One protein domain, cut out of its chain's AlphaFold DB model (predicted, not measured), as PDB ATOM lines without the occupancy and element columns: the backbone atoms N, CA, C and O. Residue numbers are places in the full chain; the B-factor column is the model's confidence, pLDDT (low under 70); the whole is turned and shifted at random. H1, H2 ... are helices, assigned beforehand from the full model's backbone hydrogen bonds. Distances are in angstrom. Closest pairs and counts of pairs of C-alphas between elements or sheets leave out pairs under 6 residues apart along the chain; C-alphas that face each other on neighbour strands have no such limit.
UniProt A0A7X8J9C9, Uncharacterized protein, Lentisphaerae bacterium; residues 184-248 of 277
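Overview. This is residues 184 to 248 of the 277 residues of an uncharacterized protein of Lentisphaerae bacterium (UniProt A0A7X8J9C9). A long helix, H1, and a helical hairpin, H2 with H3, make a V that joins where the last turns of H1 meet the open end of the hairpin. Toward the other end of H1, the short helix H4 packs across it. The printed part has 65 residues with four named helices in the order H1, H2, H3, H4 and no named strand, and its class is all helix. It is compact, with a radius of gyration of the C-alphas of 12.1 A, and spans 34 by 23 by 20 A, only just elongated.

Arrangement. H1, residues 184 to 201, is the hub, touching three helices. H1 and H2, residues 203 to 215, only just touch, with 3 pairs of C-alphas within 8 A, and only at the corner; the closest C-alphas, of Lys 199 and Tyr 206, are 5.7 A apart. H2 and H3, residues 217 to 230, form a hairpin at a shallow tilt of 20 degrees, opposite ways; their closest C-alphas, of Arg 213 and Ala 220, are 5.0 A apart. H4, residues 235 to 244, touches H1 along residues 186 to 194 of H1 alone, about perpendicular at 79 degrees; the closest C-alphas, of Ala 190 and Leu 238, are 5.2 A apart. H4 is apart from H2 and H3. Every O i to N i+4 pair is within hydrogen-bond range in H1, H3 and H4; in H2 7 of 9 are.

Along the chain. H1 begins with C-alpha 184 at (19.027, -24.701, -3.277) and is 26.3 A long. H2 is 19.3 A and H3 19.9 A long. H4, 14.2 A long, ends with C-alpha 244 at (7.410, -31.761, -12.979).

Size, cuts and confidence. The two C-alphas farthest apart, of Glu 215 and Ala 244, are 35.8 A apart. The printed part has no cut, and its three links are tight. The model's pLDDT is under 70 at residue 184 and residues 244 to 248.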
ATOM      1  N   ARG A 184      19.173 -24.697  -4.740       56.53
ATOM      2  CA  ARG A 184      19.027 -24.701  -3.277       56.53
ATOM      3  C   ARG A 184      17.597 -25.001  -2.817       56.53
ATOM      4  O   ARG A 184      17.397 -25.758  -1.870       56.53
ATOM      5  N   ASP A 185      16.614 -24.403  -3.469       70.25
ATOM      6  CA  ASP A 185      15.207 -24.547  -3.107       70.25
ATOM      7  C   ASP A 185      14.659 -25.898  -3.594       70.25
ATOM      8  O   ASP A 185      13.814 -26.497  -2.937       70.25
ATOM      9  N   LEU A 186      15.226 -26.446  -4.670       75.62
ATOM     10  CA  LEU A 186      14.904 -27.764  -5.212       75.62
ATOM     11  C   LEU A 186      15.267 -28.895  -4.243       75.62
ATOM     12  O   LEU A 186      14.466 -29.803  -4.031       75.62
ATOM     13  N   ALA A 187      16.429 -28.815  -3.589       78.81
ATOM     14  CA  ALA A 187      16.795 -29.761  -2.537       78.81
ATOM     15  C   ALA A 187      15.835 -29.680  -1.337       78.81
ATOM     16  O   ALA A 187      15.403 -30.710  -0.823       78.81
ATOM     17  N   ARG A 188      15.447 -28.464  -0.922       80.00
ATOM     18  CA  ARG A 188      14.474 -28.264   0.164       80.00
ATOM     19  C   ARG A 188      13.113 -28.866  -0.185       80.00
ATOM     20  O   ARG A 188      12.546 -29.603   0.613       80.00
ATOM     21  N   LEU A 189      12.616 -28.590  -1.388       81.38
ATOM     22  CA  LEU A 189      11.333 -29.096  -1.872       81.38
ATOM     23  C   LEU A 189      11.338 -30.620  -2.054       81.38
ATOM     24  O   LEU A 189      10.326 -31.262  -1.789       81.38
ATOM     25  N   ALA A 190      12.466 -31.214  -2.451       84.06
ATOM     26  CA  ALA A 190      12.616 -32.667  -2.509       84.06
ATOM     27  C   ALA A 190      12.522 -33.306  -1.112       84.06
ATOM     28  O   ALA A 190      11.881 -34.343  -0.957       84.06
ATOM     29  N   VAL A 191      13.088 -32.662  -0.083       86.06
ATOM     30  CA  VAL A 191      12.945 -33.102   1.316       86.06
ATOM     31  C   VAL A 191      11.505 -32.943   1.802       86.06
ATOM     32  O   VAL A 191      10.963 -33.897   2.348       86.06
ATOM     33  N   GLU A 192      10.850 -31.804   1.545       85.25
ATOM     34  CA  GLU A 192       9.420 -31.609   1.863       85.25
ATOM     35  C   GLU A 192       8.553 -32.694   1.197       85.25
ATOM     36  O   GLU A 192       7.620 -33.236   1.795       85.25
ATOM     37  N   ARG A 193       8.880 -33.055  -0.050       84.94
ATOM     38  CA  ARG A 193       8.192 -34.116  -0.787       84.94
ATOM     39  C   ARG A 193       8.424 -35.489  -0.160       84.94
ATOM     40  O   ARG A 193       7.467 -36.253  -0.035       84.94
ATOM     41  N   ALA A 194       9.654 -35.794   0.240       87.38
ATOM     42  CA  ALA A 194       9.976 -37.028   0.942       87.38
ATOM     43  C   ALA A 194       9.254 -37.113   2.293       87.38
ATOM     44  O   ALA A 194       8.638 -38.135   2.579       87.38
ATOM     45  N   GLU A 195       9.244 -36.035   3.082       88.38
ATOM     46  CA  GLU A 195       8.497 -35.952   4.345       88.38
ATOM     47  C   GLU A 195       7.004 -36.223   4.133       88.38
ATOM     48  O   GLU A 195       6.413 -37.011   4.871       88.38
ATOM     49  N   PHE A 196       6.398 -35.644   3.093       86.56
ATOM     50  CA  PHE A 196       4.998 -35.908   2.753       86.56
ATOM     51  C   PHE A 196       4.737 -37.386   2.431       86.56
ATOM     52  O   PHE A 196       3.763 -37.965   2.916       86.56
ATOM     53  N   LEU A 197       5.594 -38.003   1.612       87.12
ATOM     54  CA  LEU A 197       5.443 -39.406   1.221       87.12
ATOM     55  C   LEU A 197       5.646 -40.343   2.414       87.12
ATOM     56  O   LEU A 197       4.814 -41.220   2.628       87.12
ATOM     57  N   ILE A 198       6.671 -40.098   3.233       90.75
ATOM     58  CA  ILE A 198       6.957 -40.870   4.448       90.75
ATOM     59  C   ILE A 198       5.821 -40.734   5.457       90.75
ATOM     60  O   ILE A 198       5.390 -41.733   6.018       90.75
ATOM     61  N   LYS A 199       5.281 -39.529   5.672       90.50
ATOM     62  CA  LYS A 199       4.134 -39.330   6.569       90.50
ATOM     63  C   LYS A 199       2.911 -40.133   6.117       90.50
ATOM     64  O   LYS A 199       2.153 -40.611   6.953       90.50
ATOM     65  N   ARG A 200       2.717 -40.278   4.803       86.62
ATOM     66  CA  ARG A 200       1.611 -41.048   4.225       86.62
ATOM     67  C   ARG A 200       1.841 -42.560   4.302       86.62
ATOM     68  O   ARG A 200       0.883 -43.287   4.531       86.62
ATOM     69  N   SER A 201       3.065 -43.037   4.075       86.31
ATOM     70  CA  SER A 201       3.371 -44.474   4.059       86.31
ATOM     71  C   SER A 201       3.687 -45.046   5.445       86.31
ATOM     72  O   SER A 201       3.348 -46.191   5.715       86.31
ATOM     73  N   TYR A 202       4.313 -44.254   6.319       90.94
ATOM     74  CA  TYR A 202       4.796 -44.641   7.649       90.94
ATOM     75  C   TYR A 202       4.452 -43.573   8.710       90.94
ATOM     76  O   TYR A 202       5.350 -42.947   9.282       90.94
ATOM     77  N   PRO A 203       3.159 -43.331   8.997       90.31
ATOM     78  CA  PRO A 203       2.726 -42.245   9.879       90.31
ATOM     79  C   PRO A 203       3.236 -42.374  11.324       90.31
ATOM     80  O   PRO A 203       3.613 -41.373  11.934       90.31
ATOM     81  N   GLU A 204       3.284 -43.586  11.882       90.38
ATOM     82  CA  GLU A 204       3.732 -43.814  13.264       90.38
ATOM     83  C   GLU A 204       5.245 -43.619  13.424       90.38
ATOM     84  O   GLU A 204       5.688 -42.886  14.311       90.38
ATOM     85  N   GLU A 205       6.038 -44.198  12.516       90.12
ATOM     86  CA  GLU A 205       7.499 -44.054  12.497       90.12
ATOM     87  C   GLU A 205       7.904 -42.591  12.228       90.12
ATOM     88  O   GLU A 205       8.835 -42.069  12.849       90.12
ATOM     89  N   TYR A 206       7.148 -41.885  11.376       90.56
ATOM     90  CA  TYR A 206       7.315 -40.449  11.148       90.56
ATOM     91  C   TYR A 206       7.055 -39.632  12.421       90.56
ATOM     92  O   TYR A 206       7.871 -38.787  12.786       90.56
ATOM     93  N   ASN A 207       5.957 -39.892  13.136       91.38
ATOM     94  CA  ASN A 207       5.643 -39.179  14.378       91.38
ATOM     95  C   ASN A 207       6.686 -39.440  15.476       91.38
ATOM     96  O   ASN A 207       7.036 -38.519  16.217       91.38
ATOM     97  N   ALA A 208       7.217 -40.663  15.566       89.81
ATOM     98  CA  ALA A 208       8.320 -40.986  16.469       89.81
ATOM     99  C   ALA A 208       9.601 -40.211  16.106       89.81
ATOM    100  O   ALA A 208      10.247 -39.647  16.988       89.81
ATOM    101  N   MET A 209       9.937 -40.110  14.814       92.06
ATOM    102  CA  MET A 209      11.056 -39.289  14.328       92.06
ATOM    103  C   MET A 209      10.861 -37.799  14.646       92.06
ATOM    104  O   MET A 209      11.803 -37.142  15.085       92.06
ATOM    105  N   VAL A 210       9.647 -37.262  14.486       90.25
ATOM    106  CA  VAL A 210       9.344 -35.855  14.800       90.25
ATOM    107  C   VAL A 210       9.525 -35.557  16.289       90.25
ATOM    108  O   VAL A 210      10.064 -34.505  16.622       90.25
ATOM    109  N   LYS A 211       9.127 -36.472  17.181       90.75
ATOM    110  CA  LYS A 211       9.384 -36.330  18.624       90.75
ATOM    111  C   LYS A 211      10.884 -36.343  18.927       90.75
ATOM    112  O   LYS A 211      11.368 -35.458  19.622       90.75
ATOM    113  N   LEU A 212      11.623 -37.267  18.312       90.50
ATOM    114  CA  LEU A 212      13.080 -37.353  18.456       90.50
ATOM    115  C   LEU A 212      13.808 -36.117  17.933       90.50
ATOM    116  O   LEU A 212      14.842 -35.764  18.476       90.50
ATOM    117  N   ARG A 213      13.262 -35.408  16.938       89.50
ATOM    118  CA  ARG A 213      13.860 -34.174  16.399       89.50
ATOM    119  C   ARG A 213      14.052 -33.086  17.469       89.50
ATOM    120  O   ARG A 213      14.916 -32.232  17.286       89.50
ATOM    121  N   ALA A 214      13.252 -33.101  18.539       87.00
ATOM    122  CA  ALA A 214      13.381 -32.170  19.658       87.00
ATOM    123  C   ALA A 214      14.479 -32.570  20.660       87.00
ATOM    124  O   ALA A 214      15.064 -31.693  21.290       87.00
ATOM    125  N   GLU A 215      14.749 -33.868  20.802       89.88
ATOM    126  CA  GLU A 215      15.716 -34.420  21.759       89.88
ATOM    127  C   GLU A 215      17.105 -34.573  21.128       89.88
ATOM    128  O   GLU A 215      18.098 -34.117  21.688       89.88
ATOM    129  N   ASP A 216      17.159 -35.166  19.934       91.06
ATOM    130  CA  ASP A 216      18.372 -35.389  19.156       91.06
ATOM    131  C   ASP A 216      18.099 -35.153  17.653       91.06
ATOM    132  O   ASP A 216      17.544 -36.009  16.945       91.06
ATOM    133  N   PRO A 217      18.478 -33.973  17.129       87.62
ATOM    134  CA  PRO A 217      18.235 -33.626  15.737       87.62
ATOM    135  C   PRO A 217      19.063 -34.465  14.757       87.62
ATOM    136  O   PRO A 217      18.642 -34.607  13.605       87.62
ATOM    137  N   ASP A 218      20.207 -35.013  15.171       89.12
ATOM    138  CA  ASP A 218      21.067 -35.814  14.300       89.12
ATOM    139  C   ASP A 218      20.533 -37.245  14.193       89.12
ATOM    140  O   ASP A 218      20.337 -37.738  13.077       89.12
ATOM    141  N   ALA A 219      20.125 -37.848  15.312       90.00
ATOM    142  CA  ALA A 219      19.437 -39.141  15.295       90.00
ATOM    143  C   ALA A 219      18.115 -39.087  14.502       90.00
ATOM    144  O   ALA A 219      17.782 -40.008  13.749       90.00
ATOM    145  N   ALA A 220      17.359 -37.986  14.595       89.25
ATOM    146  CA  ALA A 220      16.144 -37.800  13.801       89.25
ATOM    147  C   ALA A 220      16.424 -37.732  12.286       89.25
ATOM    148  O   ALA A 220      15.619 -38.214  11.482       89.25
ATOM    149  N   ARG A 221      17.568 -37.166  11.875       87.75
ATOM    150  CA  ARG A 221      17.994 -37.141  10.465       87.75
ATOM    151  C   ARG A 221      18.362 -38.527   9.958       87.75
ATOM    152  O   ARG A 221      18.039 -38.844   8.813       87.75
ATOM    153  N   GLU A 222      19.020 -39.340  10.775       90.75
ATOM    154  CA  GLU A 222      19.341 -40.726  10.419       90.75
ATOM    155  C   GLU A 222      18.070 -41.555  10.247       90.75
ATOM    156  O   GLU A 222      17.873 -42.141   9.181       90.75
ATOM    157  N   LYS A 223      17.135 -41.469  11.200       88.25
ATOM    158  CA  LYS A 223      15.821 -42.121  11.078       88.25
ATOM    159  C   LYS A 223      15.055 -41.664   9.842       88.25
ATOM    160  O   LYS A 223      14.469 -42.479   9.138       88.25
ATOM    161  N   PHE A 224      15.090 -40.373   9.519       90.88
ATOM    162  CA  PHE A 224      14.485 -39.876   8.284       90.88
ATOM    163  C   PHE A 224      15.111 -40.507   7.028       90.88
ATOM    164  O   PHE A 224      14.387 -40.873   6.102       90.88
ATOM    165  N   ARG A 225      16.440 -40.676   6.989       88.25
ATOM    166  CA  ARG A 225      17.132 -41.340   5.870       88.25
ATOM    167  C   ARG A 225      16.771 -42.820   5.766       88.25
ATOM    168  O   ARG A 225      16.614 -43.317   4.655       88.25
ATOM    169  N   GLU A 226      16.636 -43.515   6.889       91.50
ATOM    170  CA  GLU A 226      16.190 -44.911   6.920       91.50
ATOM    171  C   GLU A 226      14.764 -45.055   6.391       91.50
ATOM    172  O   GLU A 226      14.518 -45.887   5.519       91.50
ATOM    173  N   LEU A 227      13.848 -44.188   6.832       90.94
ATOM    174  CA  LEU A 227      12.472 -44.151   6.335       90.94
ATOM    175  C   LEU A 227      12.408 -43.831   4.844       90.94
ATOM    176  O   LEU A 227      11.653 -44.469   4.115       90.94
ATOM    177  N   ALA A 228      13.226 -42.888   4.374       89.19
ATOM    178  CA  ALA A 228      13.316 -42.566   2.955       89.19
ATOM    179  C   ALA A 228      13.805 -43.766   2.129       89.19
ATOM    180  O   ALA A 228      13.208 -44.079   1.100       89.19
ATOM    181  N   LYS A 229      14.833 -44.485   2.603       90.31
ATOM    182  CA  LYS A 229      15.330 -45.712   1.960       90.31
ATOM    183  C   LYS A 229      14.285 -46.826   1.965       90.31
ATOM    184  O   LYS A 229      14.075 -47.459   0.936       90.31
ATOM    185  N   LYS A 230      13.604 -47.041   3.093       89.50
ATOM    186  CA  LYS A 230      12.525 -48.033   3.242       89.50
ATOM    187  C   LYS A 230      11.345 -47.732   2.314       89.50
ATOM    188  O   LYS A 230      10.767 -48.649   1.745       89.50
ATOM    189  N   ALA A 231      11.040 -46.451   2.112       85.56
ATOM    190  CA  ALA A 231      10.042 -45.970   1.161       85.56
ATOM    191  C   ALA A 231      10.504 -46.016  -0.312       85.56
ATOM    192  O   ALA A 231       9.732 -45.635  -1.191       85.56
ATOM    193  N   GLY A 232      11.745 -46.435  -0.596       88.25
ATOM    194  CA  GLY A 232      12.304 -46.461  -1.950       88.25
ATOM    195  C   GLY A 232      12.451 -45.074  -2.581       88.25
ATOM    196  O   GLY A 232      12.388 -44.948  -3.798       88.25
ATOM    197  N   LEU A 233      12.591 -44.020  -1.770       88.44
ATOM    198  CA  LEU A 233      12.642 -42.643  -2.252       88.44
ATOM    199  C   LEU A 233      14.057 -42.277  -2.703       88.44
ATOM    200  O   LEU A 233      14.942 -42.067  -1.870       88.44
ATOM    201  N   ASP A 234      14.250 -42.138  -4.014       87.31
ATOM    202  CA  ASP A 234      15.488 -41.604  -4.576       87.31
ATOM    203  C   ASP A 234      15.482 -40.066  -4.647       87.31
ATOM    204  O   ASP A 234      14.488 -39.414  -4.979       87.31
ATOM    205  N   SER A 235      16.633 -39.469  -4.337       80.44
ATOM    206  CA  SER A 235      16.804 -38.020  -4.291       80.44
ATOM    207  C   SER A 235      16.677 -37.362  -5.666       80.44
ATOM    208  O   SER A 235      16.125 -36.265  -5.751       80.44
ATOM    209  N   GLU A 236      17.138 -38.007  -6.738       81.00
ATOM    210  CA  GLU A 236      17.048 -37.455  -8.092       81.00
ATOM    211  C   GLU A 236      15.626 -37.581  -8.640       81.00
ATOM    212  O   GLU A 236      15.100 -36.637  -9.234       81.00
ATOM    213  N   GLU A 237      14.944 -38.691  -8.361       82.50
ATOM    214  CA  GLU A 237      13.528 -38.848  -8.697       82.50
ATOM    215  C   GLU A 237      12.634 -37.834  -7.976       82.50
ATOM    216  O   GLU A 237      11.765 -37.224  -8.602       82.50
ATOM    217  N   LEU A 238      12.870 -37.580  -6.686       83.94
ATOM    218  CA  LEU A 238      12.136 -36.562  -5.929       83.94
ATOM    219  C   LEU A 238      12.326 -35.165  -6.521       83.94
ATOM    220  O   LEU A 238      11.359 -34.417  -6.671       83.94
ATOM    221  N   LYS A 239      13.556 -34.817  -6.906       80.94
ATOM    222  CA  LYS A 239      13.860 -33.552  -7.585       80.94
ATOM    223  C   LYS A 239      13.143 -33.445  -8.929       80.94
ATOM    224  O   LYS A 239      12.553 -32.405  -9.218       80.94
ATOM    225  N   ARG A 240      13.133 -34.520  -9.725       79.62
ATOM    226  CA  ARG A 240      12.387 -34.585 -10.993       79.62
ATOM    227  C   ARG A 240      10.886 -34.410 -10.772       79.62
ATOM    228  O   ARG A 240      10.260 -33.641 -11.494       79.62
ATOM    229  N   GLN A 241      10.314 -35.049  -9.751       77.44
ATOM    230  CA  GLN A 241       8.899 -34.889  -9.393       77.44
ATOM    231  C   GLN A 241       8.559 -33.460  -8.953       77.44
ATOM    232  O   GLN A 241       7.475 -32.974  -9.268       77.44
ATOM    233  N   VAL A 242       9.467 -32.789  -8.238       78.56
ATOM    234  CA  VAL A 242       9.319 -31.383  -7.831       78.56
ATOM    235  C   VAL A 242       9.368 -30.445  -9.037       78.56
ATOM    236  O   VAL A 242       8.574 -29.516  -9.105       78.56
ATOM    237  N   ILE A 243      10.257 -30.690 -10.002       70.38
ATOM    238  CA  ILE A 243      10.309 -29.910 -11.250       70.38
ATOM    239  C   ILE A 243       9.038 -30.137 -12.081       70.38
ATOM    240  O   ILE A 243       8.458 -29.185 -12.593       70.38
ATOM    241  N   ALA A 244       8.585 -31.390 -12.192       67.25
ATOM    242  CA  ALA A 244       7.410 -31.761 -12.979       67.25
ATOM    243  C   ALA A 244       6.077 -31.281 -12.373       67.25
ATOM    244  O   ALA A 244       5.068 -31.229 -13.074       67.25
ATOM    245  N   ARG A 245       6.048 -30.947 -11.076       57.66
ATOM    246  CA  ARG A 245       4.879 -30.394 -10.381       57.66
ATOM    247  C   ARG A 245       5.181 -28.964  -9.935       57.66
ATOM    248  O   ARG A 245       5.672 -28.781  -8.819       57.66
ATOM    249  N   PRO A 246       4.887 -27.938 -10.755       51.62
ATOM    250  CA  PRO A 246       5.060 -26.560 -10.322       51.62
ATOM    251  C   PRO A 246       4.246 -26.305  -9.046       51.62
ATOM    252  O   PRO A 246       3.154 -26.853  -8.852       51.62
ATOM    253  N   SER A 247       4.794 -25.469  -8.161       48.03
ATOM    254  CA  SER A 247       4.255 -25.151  -6.831       48.03
ATOM    255  C   SER A 247       2.805 -24.642  -6.820       48.03
ATOM    256  O   SER A 247       2.195 -24.620  -5.754       48.03
ATOM    257  N   SER A 248       2.250 -24.261  -7.975       46.03
ATOM    258  CA  SER A 248       0.837 -23.903  -8.165       46.03
ATOM    259  C   SER A 248      -0.123 -25.081  -7.965       46.03
ATOM    260  O   SER A 248      -1.253 -24.886  -7.542       46.03
TER     261      SER A 248